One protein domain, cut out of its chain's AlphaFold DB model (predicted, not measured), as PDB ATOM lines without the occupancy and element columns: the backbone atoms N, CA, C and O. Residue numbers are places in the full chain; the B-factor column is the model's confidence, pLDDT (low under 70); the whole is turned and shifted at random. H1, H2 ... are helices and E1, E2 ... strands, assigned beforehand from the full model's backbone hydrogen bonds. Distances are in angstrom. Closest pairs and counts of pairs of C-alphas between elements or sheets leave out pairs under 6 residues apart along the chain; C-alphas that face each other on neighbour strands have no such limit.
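This is residues 12 to 105 of the 107 residues of an uncharacterized protein of Acidimicrobiia bacterium (UniProt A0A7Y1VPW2). A twisted wall of five strands, E1 to E5, has one helix, H1, packed along one of its faces, while its other face has no named helix. At one side of this wall the short helix H2 sits between it and a second, small sheet of three strands, E6 to E8, which forms a separate lobe; after E8 the last residues fold back, and 103 to 104 pair with E5. The printed part has 94 residues with two named helices and eight named strands, in the order H1 E1 E2 E3 E4 E5 H2 E6 E7 E8, and its class is mixed, helices and strands. Both sheets are antiparallel throughout, in the orders E1 E2 E3 E4 E5 and E6 E7 E8. The whole is compact, with a radius of gyration of the C-alphas of 12.4 A, and spans 39 by 32 by 19 A.

Start with the larger sheet: E1 is residues 26 to 28, E2 residues 31 to 36 with 16.4 A from first to last C-alpha, and E3 residues 39 to 44 with 16.3 A. Find C-alpha 47 at (-21.521, -20.489, -8.853); from there E4, residues 47 to 53, runs 17.2 A, and E5 follows at residues 60 to 62. Look back to C-alpha 12 at (-10.450, -31.924, -12.211), where H1 begins; it holds residues 12 to 21 and is 14.0 A long. H2 is residues 70 to 76, 10.0 A long. The small sheet holds E6, residues 84 to 87, 10.2 A long, E7, residues 90 to 93, and E8, residues 96 to 98, which ends at C-alpha 98 at (-8.759, -11.855, 1.297).

In the larger sheet, a meander in which each strand is the antiparallel neighbour of the one before, E1 and E5 are the edge strands. In the hairpin E1 and E2, look for N 33 and O 26, 2.7 A apart and within hydrogen-bond range. In the hairpin E2 and E3 the range is met by N 41 and O 34, 2.8 A, and in the hairpin E3 and E4 by N 42 and O 50, 2.9 A. The hairpin E4 and E5 has N 51 and O 61 at 2.8 A. H1 is on this sheet at a height over the sheet of 8.0 A, over E2 and E3, and runs along the strands, at 7 degrees to E2 on the local plane; its closest C-alphas to E2 are those of Phe 20 and Val 33, 6.0 A apart. H2 is on the same face at a height over the sheet of 7.8 A, but over none of the strands. H1 and H2 touch, closest at the C-alphas of Ser 13 and Arg 75, 4.9 A, with a shallow tilt of 25 degrees, the same way. H2 is also on the sheet E6 E7 E8; the closest C-alphas of H2 and E6 are those of Lys 73 and Ile 84, 6.5 A apart. That sheet is a second meander: the hairpin E6 and E7 has N 92 and O 85 at 2.8 A, and the hairpin E7 and E8, at 118 degrees between directions, has N 93 and O 96 at 2.8 A, both within hydrogen-bond range. E5 and E6 are apart, and so are H1 and E6. In H1 and H2 every O i to N i+4 pair is within hydrogen-bond range.

The two C-alphas farthest apart are those of Pro 37 and Lys 88, 40.2 A. The printed part, residues 12 to 105, has no cut, and no link is long. The mean pLDDT of the printed part is 93.6, and no printed residue is under 70 in this model.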
ATOM      1  N   ILE A  12      -9.403 -32.858 -11.803       91.88
ATOM      2  CA  ILE A  12     -10.450 -31.924 -12.211       91.88
ATOM      3  C   ILE A  12     -10.112 -30.454 -12.051       91.88
ATOM      4  O   ILE A  12     -10.531 -29.688 -12.909       91.88
ATOM      5  N   SER A  13      -9.322 -30.070 -11.054       93.31
ATOM      6  CA  SER A  13      -8.855 -28.691 -10.935       93.31
ATOM      7  C   SER A  13      -7.955 -28.333 -12.115       93.31
ATOM      8  O   SER A  13      -8.228 -27.342 -12.785       93.31
ATOM      9  N   TYR A  14      -6.969 -29.185 -12.424       92.75
ATOM     10  CA  TYR A  14      -6.047 -28.971 -13.543       92.75
ATOM     11  C   TYR A  14      -6.781 -28.906 -14.885       92.75
ATOM     12  O   TYR A  14      -6.679 -27.898 -15.575       92.75
ATOM     13  N   ASP A  15      -7.584 -29.927 -15.212       94.56
ATOM     14  CA  ASP A  15      -8.312 -29.967 -16.486       94.56
ATOM     15  C   ASP A  15      -9.236 -28.738 -16.622       94.56
ATOM     16  O   ASP A  15      -9.304 -28.126 -17.682       94.56
ATOM     17  N   SER A  16      -9.935 -28.340 -15.548       95.69
ATOM     18  CA  SER A  16     -10.826 -27.171 -15.596       95.69
ATOM     19  C   SER A  16     -10.073 -25.851 -15.757       95.69
ATOM     20  O   SER A  16     -10.531 -24.989 -16.501       95.69
ATOM     21  N   ALA A  17      -8.920 -25.697 -15.099       95.50
ATOM     22  CA  ALA A  17      -8.102 -24.497 -15.200       95.50
ATOM     23  C   ALA A  17      -7.450 -24.387 -16.582       95.50
ATOM     24  O   ALA A  17      -7.479 -23.317 -17.174       95.50
ATOM     25  N   GLU A  18      -6.946 -25.492 -17.138       95.50
ATOM     26  CA  GLU A  18      -6.411 -25.532 -18.502       95.50
ATOM     27  C   GLU A  18      -7.478 -25.111 -19.523       95.50
ATOM     28  O   GLU A  18      -7.249 -24.214 -20.331       95.50
ATOM     29  N   LYS A  19      -8.685 -25.689 -19.445       96.81
ATOM     30  CA  LYS A  19      -9.800 -25.332 -20.337       96.81
ATOM     31  C   LYS A  19     -10.242 -23.878 -20.160       96.81
ATOM     32  O   LYS A  19     -10.466 -23.183 -21.146       96.81
ATOM     33  N   PHE A  20     -10.286 -23.389 -18.923       96.88
ATOM     34  CA  PHE A  20     -10.566 -21.986 -18.610       96.88
ATOM     35  C   PHE A  20      -9.517 -21.028 -19.208       96.88
ATOM     36  O   PHE A  20      -9.872 -20.040 -19.854       96.88
ATOM     37  N   MET A  21      -8.228 -21.345 -19.073       93.62
ATOM     38  CA  MET A  21      -7.130 -20.546 -19.635       93.62
ATOM     39  C   MET A  21      -7.045 -20.635 -21.164       93.62
ATOM     40  O   MET A  21      -6.568 -19.702 -21.805       93.62
ATOM     41  N   ASN A  22      -7.574 -21.697 -21.771       94.19
ATOM     42  CA  ASN A  22      -7.649 -21.846 -23.226       94.19
ATOM     43  C   ASN A  22      -8.969 -21.344 -23.834       94.19
ATOM     44  O   ASN A  22      -9.126 -21.408 -25.048       94.19
ATOM     45  N   ALA A  23      -9.896 -20.816 -23.023       95.06
ATOM     46  CA  ALA A  23     -11.237 -20.424 -23.469       95.06
ATOM     47  C   ALA A  23     -11.978 -21.572 -24.185       95.06
ATOM     48  O   ALA A  23     -12.605 -21.389 -25.228       95.06
ATOM     49  N   GLU A  24     -11.914 -22.773 -23.606       96.56
ATOM     50  CA  GLU A  24     -12.597 -23.965 -24.102       96.56
ATOM     51  C   GLU A  24     -13.735 -24.376 -23.154       96.56
ATOM     52  O   GLU A  24     -13.537 -24.422 -21.934       96.56
ATOM     53  N   PRO A  25     -14.929 -24.718 -23.675       97.12
ATOM     54  CA  PRO A  25     -16.019 -25.188 -22.837       97.12
ATOM     55  C   PRO A  25     -15.658 -26.526 -22.186       97.12
ATOM     56  O   PRO A  25     -15.082 -27.422 -22.808       97.12
ATOM     57  N   PHE A  26     -16.033 -26.682 -20.921       97.62
ATOM     58  CA  PHE A  26     -15.746 -27.884 -20.144       97.62
ATOM     59  C   PHE A  26     -16.863 -28.141 -19.143       97.62
ATOM     60  O   PHE A  26     -17.402 -27.208 -18.560       97.62
ATOM     61  N   LYS A  27     -17.202 -29.406 -18.893       96.94
ATOM     62  CA  LYS A  27     -18.154 -29.773 -17.844       96.94
ATOM     63  C   LYS A  27     -17.815 -31.141 -17.281       96.94
ATOM     64  O   LYS A  27     -17.766 -32.120 -18.024       96.94
ATOM     65  N   ARG A  28     -17.601 -31.213 -15.968       95.31
ATOM     66  CA  ARG A  28     -17.432 -32.473 -15.237       95.31
ATOM     67  C   ARG A  28     -17.828 -32.299 -13.779       95.31
ATOM     68  O   ARG A  28     -17.396 -31.350 -13.131       95.31
ATOM     69  N   ASP A  29     -18.603 -33.243 -13.256       94.31
ATOM     70  CA  ASP A  29     -19.122 -33.225 -11.887       94.31
ATOM     71  C   ASP A  29     -19.750 -31.863 -11.534       94.31
ATOM     72  O   ASP A  29     -20.723 -31.427 -12.144       94.31
ATOM     73  N   ASN A  30     -19.165 -31.172 -10.560       94.12
ATOM     74  CA  ASN A  30     -19.585 -29.871 -10.067       94.12
ATOM     75  C   ASN A  30     -18.849 -28.694 -10.721       94.12
ATOM     76  O   ASN A  30     -19.022 -27.572 -10.264       94.12
ATOM     77  N   THR A  31     -17.980 -28.927 -11.704       96.44
ATOM     78  CA  THR A  31     -17.126 -27.893 -12.303       96.44
ATOM     79  C   THR A  31     -17.475 -27.704 -13.777       96.44
ATOM     80  O   THR A  31     -17.577 -28.674 -14.529       96.44
ATOM     81  N   GLU A  32     -17.642 -26.457 -14.201       98.19
ATOM     82  CA  GLU A  32     -18.032 -26.099 -15.568       98.19
ATOM     83  C   GLU A  32     -17.260 -24.861 -16.036       98.19
ATOM     84  O   GLU A  32     -17.052 -23.936 -15.263       98.19
ATOM     85  N   VAL A  33     -16.820 -24.844 -17.291       98.12
ATOM     86  CA  VAL A  33     -16.245 -23.680 -17.966       98.12
ATOM     87  C   VAL A  33     -17.209 -23.274 -19.066       98.12
ATOM     88  O   VAL A  33     -17.518 -24.071 -19.955       98.12
ATOM     89  N   VAL A  34     -17.676 -22.032 -18.998       97.81
ATOM     90  CA  VAL A  34     -18.571 -21.432 -19.986       97.81
ATOM     91  C   VAL A  34     -17.808 -20.349 -20.729       97.81
ATOM     92  O   VAL A  34     -17.255 -19.443 -20.113       97.81
ATOM     93  N   VAL A  35     -17.794 -20.437 -22.055       97.06
ATOM     94  CA  VAL A  35     -17.135 -19.461 -22.927       97.06
ATOM     95  C   VAL A  35     -18.212 -18.568 -23.528       97.06
ATOM     96  O   VAL A  35     -19.098 -19.044 -24.237       97.06
ATOM     97  N   LEU A  36     -18.158 -17.281 -23.206       94.88
ATOM     98  CA  LEU A  36     -19.042 -16.237 -23.718       94.88
ATOM     99  C   LEU A  36     -18.230 -15.286 -24.616       94.88
ATOM    100  O   LEU A  36     -17.003 -15.283 -24.535       94.88
ATOM    101  N   PRO A  37     -18.877 -14.438 -25.442       92.19
ATOM    102  CA  PRO A  37     -18.172 -13.604 -26.422       92.19
ATOM    103  C   PRO A  37     -17.013 -12.758 -25.865       92.19
ATOM    104  O   PRO A  37     -16.005 -12.594 -26.543       92.19
ATOM    105  N   ASN A  38     -17.134 -12.257 -24.630       91.88
ATOM    106  CA  ASN A  38     -16.148 -11.354 -24.016       91.88
ATOM    107  C   ASN A  38     -15.525 -11.891 -22.720       91.88
ATOM    108  O   ASN A  38     -14.709 -11.205 -22.104       91.88
ATOM    109  N   VAL A  39     -15.942 -13.075 -22.265       95.44
ATOM    110  CA  VAL A  39     -15.517 -13.619 -20.973       95.44
ATOM    111  C   VAL A  39     -15.589 -15.139 -20.967       95.44
ATOM    112  O   VAL A  39     -16.558 -15.736 -21.431       95.44
ATOM    113  N   THR A  40     -14.575 -15.776 -20.397       97.19
ATOM    114  CA  THR A  40     -14.628 -17.185 -20.003       97.19
ATOM    115  C   THR A  40     -14.895 -17.255 -18.505       97.19
ATOM    116  O   THR A  40     -14.254 -16.547 -17.731       97.19
ATOM    117  N   VAL A  41     -15.846 -18.086 -18.087       97.69
ATOM    118  CA  VAL A  41     -16.305 -18.181 -16.697       97.69
ATOM    119  C   VAL A  41     -16.088 -19.595 -16.178       97.69
ATOM    120  O   VAL A  41     -16.579 -20.555 -16.772       97.69
ATOM    121  N   LEU A  42     -15.387 -19.726 -15.052       97.56
ATOM    122  CA  LEU A  42     -15.281 -20.975 -14.302       97.56
ATOM    123  C   LEU A  42     -16.380 -21.020 -13.242       97.56
ATOM    124  O   LEU A  42     -16.467 -20.146 -12.377       97.56
ATOM    125  N   LYS A  43     -17.188 -22.074 -13.284       97.75
ATOM    126  CA  LYS A  43     -18.279 -22.332 -12.353       97.75
ATOM    127  C   LYS A  43     -17.989 -23.538 -11.472       97.75
ATOM    128  O   LYS A  43     -17.498 -24.565 -11.938       97.75
ATOM    129  N   LEU A  44     -18.361 -23.430 -10.200       96.25
ATOM    130  CA  LEU A  44     -18.307 -24.498  -9.210       96.25
ATOM    131  C   LEU A  44     -19.661 -24.610  -8.498       96.25
ATOM    132  O   LEU A  44     -20.129 -23.661  -7.872       96.25
ATOM    133  N   PHE A  45     -20.302 -25.775  -8.597       93.94
ATOM    134  CA  PHE A  45     -21.688 -26.010  -8.165       93.94
ATOM    135  C   PHE A  45     -22.674 -24.973  -8.741       93.94
ATOM    136  O   PHE A  45     -23.616 -24.565  -8.071       93.94
ATOM    137  N   GLY A  46     -22.431 -24.519  -9.975       94.38
ATOM    138  CA  GLY A  46     -23.223 -23.475 -10.636       94.38
ATOM    139  C   GLY A  46     -22.852 -22.033 -10.260       94.38
ATOM    140  O   GLY A  46     -23.320 -21.118 -10.928       94.38
ATOM    141  N   ASN A  47     -21.984 -21.819  -9.263       96.12
ATOM    142  CA  ASN A  47     -21.521 -20.489  -8.853       96.12
ATOM    143  C   ASN A  47     -20.294 -20.055  -9.652       96.12
ATOM    144  O   ASN A  47     -19.383 -20.850  -9.848       96.12
ATOM    145  N   GLU A  48     -20.247 -18.796 -10.065       96.69
ATOM    146  CA  GLU A  48     -19.196 -18.228 -10.913       96.69
ATOM    147  C   GLU A  48     -18.008 -17.757 -10.067       96.69
ATOM    148  O   GLU A  48     -18.052 -16.694  -9.452       96.69
ATOM    149  N   ILE A  49     -16.948 -18.569 -10.022       97.06
ATOM    150  CA  ILE A  49     -15.806 -18.376  -9.113       97.06
ATOM    151  C   ILE A  49     -14.588 -17.731  -9.784       97.06
ATOM    152  O   ILE A  49     -13.724 -17.201  -9.089       97.06
ATOM    153  N   ALA A  50     -14.496 -17.756 -11.116       97.12
ATOM    154  CA  ALA A  50     -13.454 -17.039 -11.846       97.12
ATOM    155  C   ALA A  50     -13.947 -16.538 -13.203       97.12
ATOM    156  O   ALA A  50     -14.760 -17.189 -13.863       97.12
ATOM    157  N   TYR A  51     -13.403 -15.402 -13.621       96.69
ATOM    158  CA  TYR A  51     -13.729 -14.703 -14.854       96.69
ATOM    159  C   TYR A  51     -12.432 -14.347 -15.554       96.69
ATOM    160  O   TYR A  51     -11.550 -13.746 -14.948       96.69
ATOM    161  N   ARG A  52     -12.320 -14.700 -16.827       95.06
ATOM    162  CA  ARG A  52     -11.222 -14.272 -17.683       95.06
ATOM    163  C   ARG A  52     -11.793 -13.439 -18.812       95.06
ATOM    164  O   ARG A  52     -12.507 -13.982 -19.655       95.06
ATOM    165  N   TYR A  53     -11.522 -12.142 -18.799       93.06
ATOM    166  CA  TYR A  53     -12.026 -11.223 -19.814       93.06
ATOM    167  C   TYR A  53     -11.014 -11.079 -20.948       93.06
ATOM    168  O   TYR A  53      -9.814 -11.274 -20.765       93.06
ATOM    169  N   ASN A  54     -11.506 -10.687 -22.121       86.25
ATOM    170  CA  ASN A  54     -10.658 -10.343 -23.266       86.25
ATOM    171  C   ASN A  54     -10.069  -8.917 -23.162       86.25
ATOM    172  O   ASN A  54      -9.559  -8.390 -24.147       86.25
ATOM    173  N   ASP A  55     -10.179  -8.284 -21.991       81.50
ATOM    174  CA  ASP A  55      -9.747  -6.916 -21.723       81.50
ATOM    175  C   ASP A  55      -8.277  -6.895 -21.246       81.50
ATOM    176  O   ASP A  55      -7.941  -7.598 -20.281       81.50
ATOM    177  N   PRO A  56      -7.388  -6.117 -21.893       76.00
ATOM    178  CA  PRO A  56      -6.000  -5.976 -21.462       76.00
ATOM    179  C   PRO A  56      -5.836  -5.318 -20.081       76.00
ATOM    180  O   PRO A  56      -4.821  -5.559 -19.434       76.00
ATOM    181  N   GLU A  57      -6.795  -4.514 -19.615       76.06
ATOM    182  CA  GLU A  57      -6.734  -3.851 -18.302       76.06
ATOM    183  C   GLU A  57      -7.286  -4.731 -17.173       76.06
ATOM    184  O   GLU A  57      -6.946  -4.540 -16.007       76.06
ATOM    185  N   ARG A  58      -8.123  -5.720 -17.513       78.88
ATOM    186  CA  ARG A  58      -8.777  -6.614 -16.553       78.88
ATOM    187  C   ARG A  58      -8.807  -8.042 -17.072       78.88
ATOM    188  O   ARG A  58      -9.819  -8.523 -17.565       78.88
ATOM    189  N   THR A  59      -7.697  -8.753 -16.948       88.62
ATOM    190  CA  THR A  59      -7.574 -10.077 -17.575       88.62
ATOM    191  C   THR A  59      -8.203 -11.203 -16.754       88.62
ATOM    192  O   THR A  59      -8.797 -12.112 -17.331       88.62
ATOM    193  N   LEU A  60      -8.104 -11.164 -15.421       94.00
ATOM    194  CA  LEU A  60      -8.553 -12.247 -14.542       94.00
ATOM    195  C   LEU A  60      -9.186 -11.688 -13.268       94.00
ATOM    196  O   LEU A  60      -8.581 -10.867 -12.590       94.00
ATOM    197  N   SER A  61     -10.356 -12.196 -12.897       95.62
ATOM    198  CA  SER A  61     -10.986 -11.932 -11.600       95.62
ATOM    199  C   SER A  61     -11.404 -13.231 -10.937       95.62
ATOM    200  O   SER A  61     -11.837 -14.165 -11.617       95.62
ATOM    201  N   ILE A  62     -11.344 -13.286  -9.608       96.69
ATOM    202  CA  ILE A  62     -11.783 -14.453  -8.836       96.69
ATOM    203  C   ILE A  62     -12.648 -14.059  -7.639       96.69
ATOM    204  O   ILE A  62     -12.526 -12.967  -7.092       96.69
ATOM    205  N   THR A  63     -13.511 -14.976  -7.214       96.94
ATOM    206  CA  THR A  63     -14.317 -14.886  -5.992       96.94
ATOM    207  C   THR A  63     -14.533 -16.282  -5.413       96.94
ATOM    208  O   THR A  63     -14.536 -17.275  -6.140       96.94
ATOM    209  N   ASN A  64     -14.715 -16.388  -4.097       92.94
ATOM    210  CA  ASN A  64     -15.163 -17.640  -3.486       92.94
ATOM    211  C   ASN A  64     -16.701 -17.743  -3.419       92.94
ATOM    212  O   ASN A  64     -17.208 -18.764  -2.961       92.94
ATOM    213  N   CYS A  65     -17.439 -16.709  -3.848       91.94
ATOM    214  CA  CYS A  65     -18.897 -16.589  -3.724       91.94
ATOM    215  C   CYS A  65     -19.423 -16.839  -2.293       91.94
ATOM    216  O   CYS A  65     -20.505 -17.396  -2.123       91.94
ATOM    217  N   GLY A  66     -18.646 -16.493  -1.262       90.12
ATOM    218  CA  GLY A  66     -18.954 -16.781   0.144       90.12
ATOM    219  C   GLY A  66     -18.650 -18.219   0.591       90.12
ATOM    220  O   GLY A  66     -18.935 -18.582   1.731       90.12
ATOM    221  N   TRP A  67     -18.063 -19.056  -0.272       89.31
ATOM    222  CA  TRP A  67     -17.765 -20.462   0.010       89.31
ATOM    223  C   TRP A  67     -16.281 -20.690   0.316       89.31
ATOM    224  O   TRP A  67     -15.488 -21.045  -0.563       89.31
ATOM    225  N   GLU A  68     -15.909 -20.611   1.592       87.56
ATOM    226  CA  GLU A  68     -14.559 -20.935   2.078       87.56
ATOM    227  C   GLU A  68     -14.322 -22.449   2.232       87.56
ATOM    228  O   GLU A  68     -13.993 -22.963   3.303       87.56
ATOM    229  N   THR A  69     -14.485 -23.205   1.146       91.38
ATOM    230  CA  THR A  69     -14.275 -24.662   1.160       91.38
ATOM    231  C   THR A  69     -12.930 -25.062   0.562       91.38
ATOM    232  O   THR A  69     -12.369 -24.379  -0.298       91.38
ATOM    233  N   ASN A  70     -12.430 -26.244   0.944       90.44
ATOM    234  CA  ASN A  70     -11.242 -26.823   0.311       90.44
ATOM    235  C   ASN A  70     -11.426 -27.037  -1.199       90.44
ATOM    236  O   ASN A  70     -10.459 -26.894  -1.937       90.44
ATOM    237  N   THR A  71     -12.645 -27.332  -1.670       91.44
ATOM    238  CA  THR A  71     -12.913 -27.495  -3.109       91.44
ATOM    239  C   THR A  71     -12.800 -26.167  -3.853       91.44
ATOM    240  O   THR A  71     -12.171 -26.134  -4.905       91.44
ATOM    241  N   THR A  72     -13.349 -25.080  -3.305       93.38
ATOM    242  CA  THR A  72     -13.225 -23.742  -3.902       93.38
ATOM    243  C   THR A  72     -11.756 -23.335  -4.010       93.38
ATOM    244  O   THR A  72     -11.288 -22.976  -5.086       93.38
ATOM    245  N   LYS A  73     -10.995 -23.502  -2.919       93.31
ATOM    246  CA  LYS A  73      -9.551 -23.227  -2.876       93.31
ATOM    247  C   LYS A  73      -8.763 -24.058  -3.895       93.31
ATOM    248  O   LYS A  73      -7.924 -23.517  -4.600       93.31
ATOM    249  N   ASP A  74      -9.049 -25.357  -3.986       93.31
ATOM    250  CA  ASP A  74      -8.431 -26.303  -4.931       93.31
ATOM    251  C   ASP A  74      -8.657 -25.884  -6.396       93.31
ATOM    252  O   ASP A  74      -7.721 -25.902  -7.190       93.31
ATOM    253  N   ARG A  75      -9.872 -25.439  -6.753       94.12
ATOM    254  CA  ARG A  75     -10.181 -24.941  -8.107       94.12
ATOM    255  C   ARG A  75      -9.487 -23.623  -8.422       94.12
ATOM    256  O   ARG A  75      -8.894 -23.504  -9.487       94.12
ATOM    257  N   LEU A  76      -9.538 -22.665  -7.501       95.25
ATOM    258  CA  LEU A  76      -8.927 -21.353  -7.700       95.25
ATOM    259  C   LEU A  76      -7.395 -21.445  -7.781       95.25
ATOM    260  O   LEU A  76      -6.801 -20.847  -8.666       95.25
ATOM    261  N   ASN A  77      -6.753 -22.267  -6.943       95.19
ATOM    262  CA  ASN A  77      -5.295 -22.470  -6.961       95.19
ATOM    263  C   ASN A  77      -4.753 -23.158  -8.218       95.19
ATOM    264  O   ASN A  77      -3.539 -23.159  -8.440       95.19
ATOM    265  N   ALA A  78      -5.623 -23.796  -9.003       94.50
ATOM    266  CA  ALA A  78      -5.239 -24.385 -10.279       94.50
ATOM    267  C   ALA A  78      -5.057 -23.328 -11.377       94.50
ATOM    268  O   ALA A  78      -4.390 -23.603 -12.370       94.50
ATOM    269  N   ILE A  79      -5.623 -22.131 -11.193       94.25
ATOM    270  CA  ILE A  79      -5.514 -21.019 -12.134       94.25
ATOM    271  C   ILE A  79      -4.114 -20.401 -12.019       94.25
ATOM    272  O   ILE A  79      -3.571 -20.209 -10.927       94.25
ATOM    273  N   GLU A  80      -3.499 -20.109 -13.162       89.88
ATOM    274  CA  GLU A  80      -2.213 -19.418 -13.211       89.88
ATOM    275  C   GLU A  80      -2.330 -18.004 -12.617       89.88
ATOM    276  O   GLU A  80      -3.336 -17.327 -12.799       89.88
ATOM    277  N   GLY A  81      -1.325 -17.569 -11.848       89.19
ATOM    278  CA  GLY A  81      -1.356 -16.277 -11.145       89.19
ATOM    279  C   GLY A  81      -2.172 -16.254  -9.842       89.19
ATOM    280  O   GLY A  81      -2.156 -15.247  -9.137       89.19
ATOM    281  N   VAL A  82      -2.839 -17.356  -9.469       94.00
ATOM    282  CA  VAL A  82      -3.624 -17.455  -8.228       94.00
ATOM    283  C   VAL A  82      -2.937 -18.363  -7.207       94.00
ATOM    284  O   VAL A  82      -2.603 -19.518  -7.482       94.00
ATOM    285  N   SER A  83      -2.747 -17.842  -5.994       94.25
ATOM    286  CA  SER A  83      -2.221 -18.577  -4.845       94.25
ATOM    287  C   SER A  83      -2.996 -18.229  -3.577       94.25
ATOM    288  O   SER A  83      -2.796 -17.186  -2.958       94.25
ATOM    289  N   ILE A  84      -3.888 -19.126  -3.182       94.69
ATOM    290  CA  ILE A  84      -4.713 -19.051  -1.985       94.69
ATOM    291  C   ILE A  84      -4.193 -20.043  -0.953       94.69
ATOM    292  O   ILE A  84      -4.170 -21.260  -1.171       94.69
ATOM    293  N   HIS A  85      -3.860 -19.536   0.225       93.94
ATOM    294  CA  HIS A  85      -3.588 -20.354   1.401       93.94
ATOM    295  C   HIS A  85      -4.414 -19.867   2.590       93.94
ATOM    296  O   HIS A  85      -4.920 -18.750   2.596       93.94
ATOM    297  N   GLN A  86      -4.588 -20.721   3.596       92.44
ATOM    298  CA  GLN A  86      -5.355 -20.391   4.794       92.44
ATOM    299  C   GLN A  86      -4.439 -20.431   6.013       92.44
ATOM    300  O   GLN A  86      -3.723 -21.411   6.212       92.44
ATOM    301  N   SER A  87      -4.501 -19.400   6.852       93.19
ATOM    302  CA  SER A  87      -3.808 -19.351   8.139       93.19
ATOM    303  C   SER A  87      -4.715 -18.729   9.191       93.19
ATOM    304  O   SER A  87      -5.319 -17.685   8.959       93.19
ATOM    305  N   LYS A  88      -4.849 -19.387  10.350       92.50
ATOM    306  CA  LYS A  88      -5.721 -18.944  11.460       92.50
ATOM    307  C   LYS A  88      -7.153 -18.597  11.011       92.50
ATOM    308  O   LYS A  88      -7.723 -17.612  11.464       92.50
ATOM    309  N   LYS A  89      -7.729 -19.429  10.133       89.00
ATOM    310  CA  LYS A  89      -9.058 -19.264   9.503       89.00
ATOM    311  C   LYS A  89      -9.186 -18.112   8.497       89.00
ATOM    312  O   LYS A  89     -10.229 -18.018   7.878       89.00
ATOM    313  N   VAL A  90      -8.143 -17.321   8.260       92.75
ATOM    314  CA  VAL A  90      -8.138 -16.265   7.236       92.75
ATOM    315  C   VAL A  90      -7.561 -16.819   5.938       92.75
ATOM    316  O   VAL A  90      -6.545 -17.523   5.968       92.75
ATOM    317  N   TRP A  91      -8.211 -16.538   4.810       94.94
ATOM    318  CA  TRP A  91      -7.667 -16.826   3.486       94.94
ATOM    319  C   TRP A  91      -6.759 -15.689   3.037       94.94
ATOM    320  O   TRP A  91      -7.035 -14.516   3.262       94.94
ATOM    321  N   TYR A  92      -5.656 -16.060   2.405       95.69
ATOM    322  CA  TYR A  92      -4.683 -15.141   1.851       95.69
ATOM    323  C   TYR A  92      -4.558 -15.425   0.367       95.69
ATOM    324  O   TYR A  92      -4.137 -16.521  -0.004       95.69
ATOM    325  N   LEU A  93      -4.912 -14.446  -0.454       95.69
ATOM    326  CA  LEU A  93      -4.765 -14.463  -1.900       95.69
ATOM    327  C   LEU A  93      -3.484 -13.721  -2.277       95.69
ATOM    328  O   LEU A  93      -3.314 -12.553  -1.939       95.69
ATOM    329  N   ASN A  94      -2.561 -14.413  -2.942       94.12
ATOM    330  CA  ASN A  94      -1.264 -13.882  -3.373       94.12
ATOM    331  C   ASN A  94      -0.495 -13.168  -2.241       94.12
ATOM    332  O   ASN A  94       0.219 -12.196  -2.460       94.12
ATOM    333  N   GLY A  95      -0.640 -13.671  -1.009       93.06
ATOM    334  CA  GLY A  95       0.019 -13.136   0.187       93.06
ATOM    335  C   GLY A  95      -0.766 -12.056   0.940       93.06
ATOM    336  O   GLY A  95      -0.370 -11.704   2.048       93.06
ATOM    337  N   GLN A  96      -1.889 -11.573   0.407       94.44
ATOM    338  CA  GLN A  96      -2.737 -10.573   1.059       94.44
ATOM    339  C   GLN A  96      -3.992 -11.211   1.645       94.44
ATOM    340  O   GLN A  96      -4.568 -12.112   1.040       94.44
ATOM    341  N   ALA A  97      -4.415 -10.756   2.826       95.75
ATOM    342  CA  ALA A  97      -5.662 -11.216   3.426       95.75
ATOM    343  C   ALA A  97      -6.831 -10.913   2.482       95.75
ATOM    344  O   ALA A  97      -6.958  -9.798   1.979       95.75
ATOM    345  N   TRP A  98      -7.663 -11.918   2.245       95.31
ATOM    346  CA  TRP A  98      -8.759 -11.855   1.297       95.31
ATOM    347  C   TRP A  98     -10.034 -12.377   1.943       95.31
ATOM    348  O   TRP A  98     -10.033 -13.417   2.602       95.31
ATOM    349  N   ASP A  99     -11.114 -11.636   1.746       94.19
ATOM    350  CA  ASP A  99     -12.435 -11.885   2.322       94.19
ATOM    351  C   ASP A  99     -13.349 -12.709   1.400       94.19
ATOM    352  O   ASP A  99     -14.489 -13.004   1.755       94.19
ATOM    353  N   GLY A 100     -12.859 -13.093   0.217       93.06
ATOM    354  CA  GLY A 100     -13.624 -13.861  -0.759       93.06
ATOM    355  C   GLY A 100     -14.410 -13.026  -1.770       93.06
ATOM    356  O   GLY A 100     -14.945 -13.591  -2.734       93.06
ATOM    357  N   ASN A 101     -14.456 -11.701  -1.598       96.19
ATOM    358  CA  ASN A 101     -15.105 -10.804  -2.548       96.19
ATOM    359  C   ASN A 101     -14.407 -10.838  -3.911       96.19
ATOM    360  O   ASN A 101     -13.238 -11.211  -4.029       96.19
ATOM    361  N   LEU A 102     -15.152 -10.466  -4.956       95.75
ATOM    362  CA  LEU A 102     -14.620 -10.400  -6.312       95.75
ATOM    363  C   LEU A 102     -13.435  -9.434  -6.363       95.75
ATOM    364  O   LEU A 102     -13.569  -8.263  -6.011       95.75
ATOM    365  N   VAL A 103     -12.295  -9.938  -6.816       95.12
ATOM    366  CA  VAL A 103     -11.055  -9.173  -6.928       95.12
ATOM    367  C   VAL A 103     -10.369  -9.485  -8.249       95.12
ATOM    368  O   VAL A 103     -10.407 -10.624  -8.724       95.12
ATOM    369  N   ASP A 104      -9.756  -8.462  -8.832       94.25
ATOM    370  CA  ASP A 104      -8.966  -8.574 -10.051       94.25
ATOM    371  C   ASP A 104      -7.535  -9.010  -9.716       94.25
ATOM    372  O   ASP A 104      -6.893  -8.490  -8.801       94.25
ATOM    373  N   ILE A 105      -7.042  -9.997 -10.457       90.88
ATOM    374  CA  ILE A 105      -5.675 -10.495 -10.379       90.88
ATOM    375  C   ILE A 105      -4.862  -9.723 -11.414       90.88
ATOM    376  O   ILE A 105      -4.805 -10.096 -12.586       90.88
TER     377      ILE A 105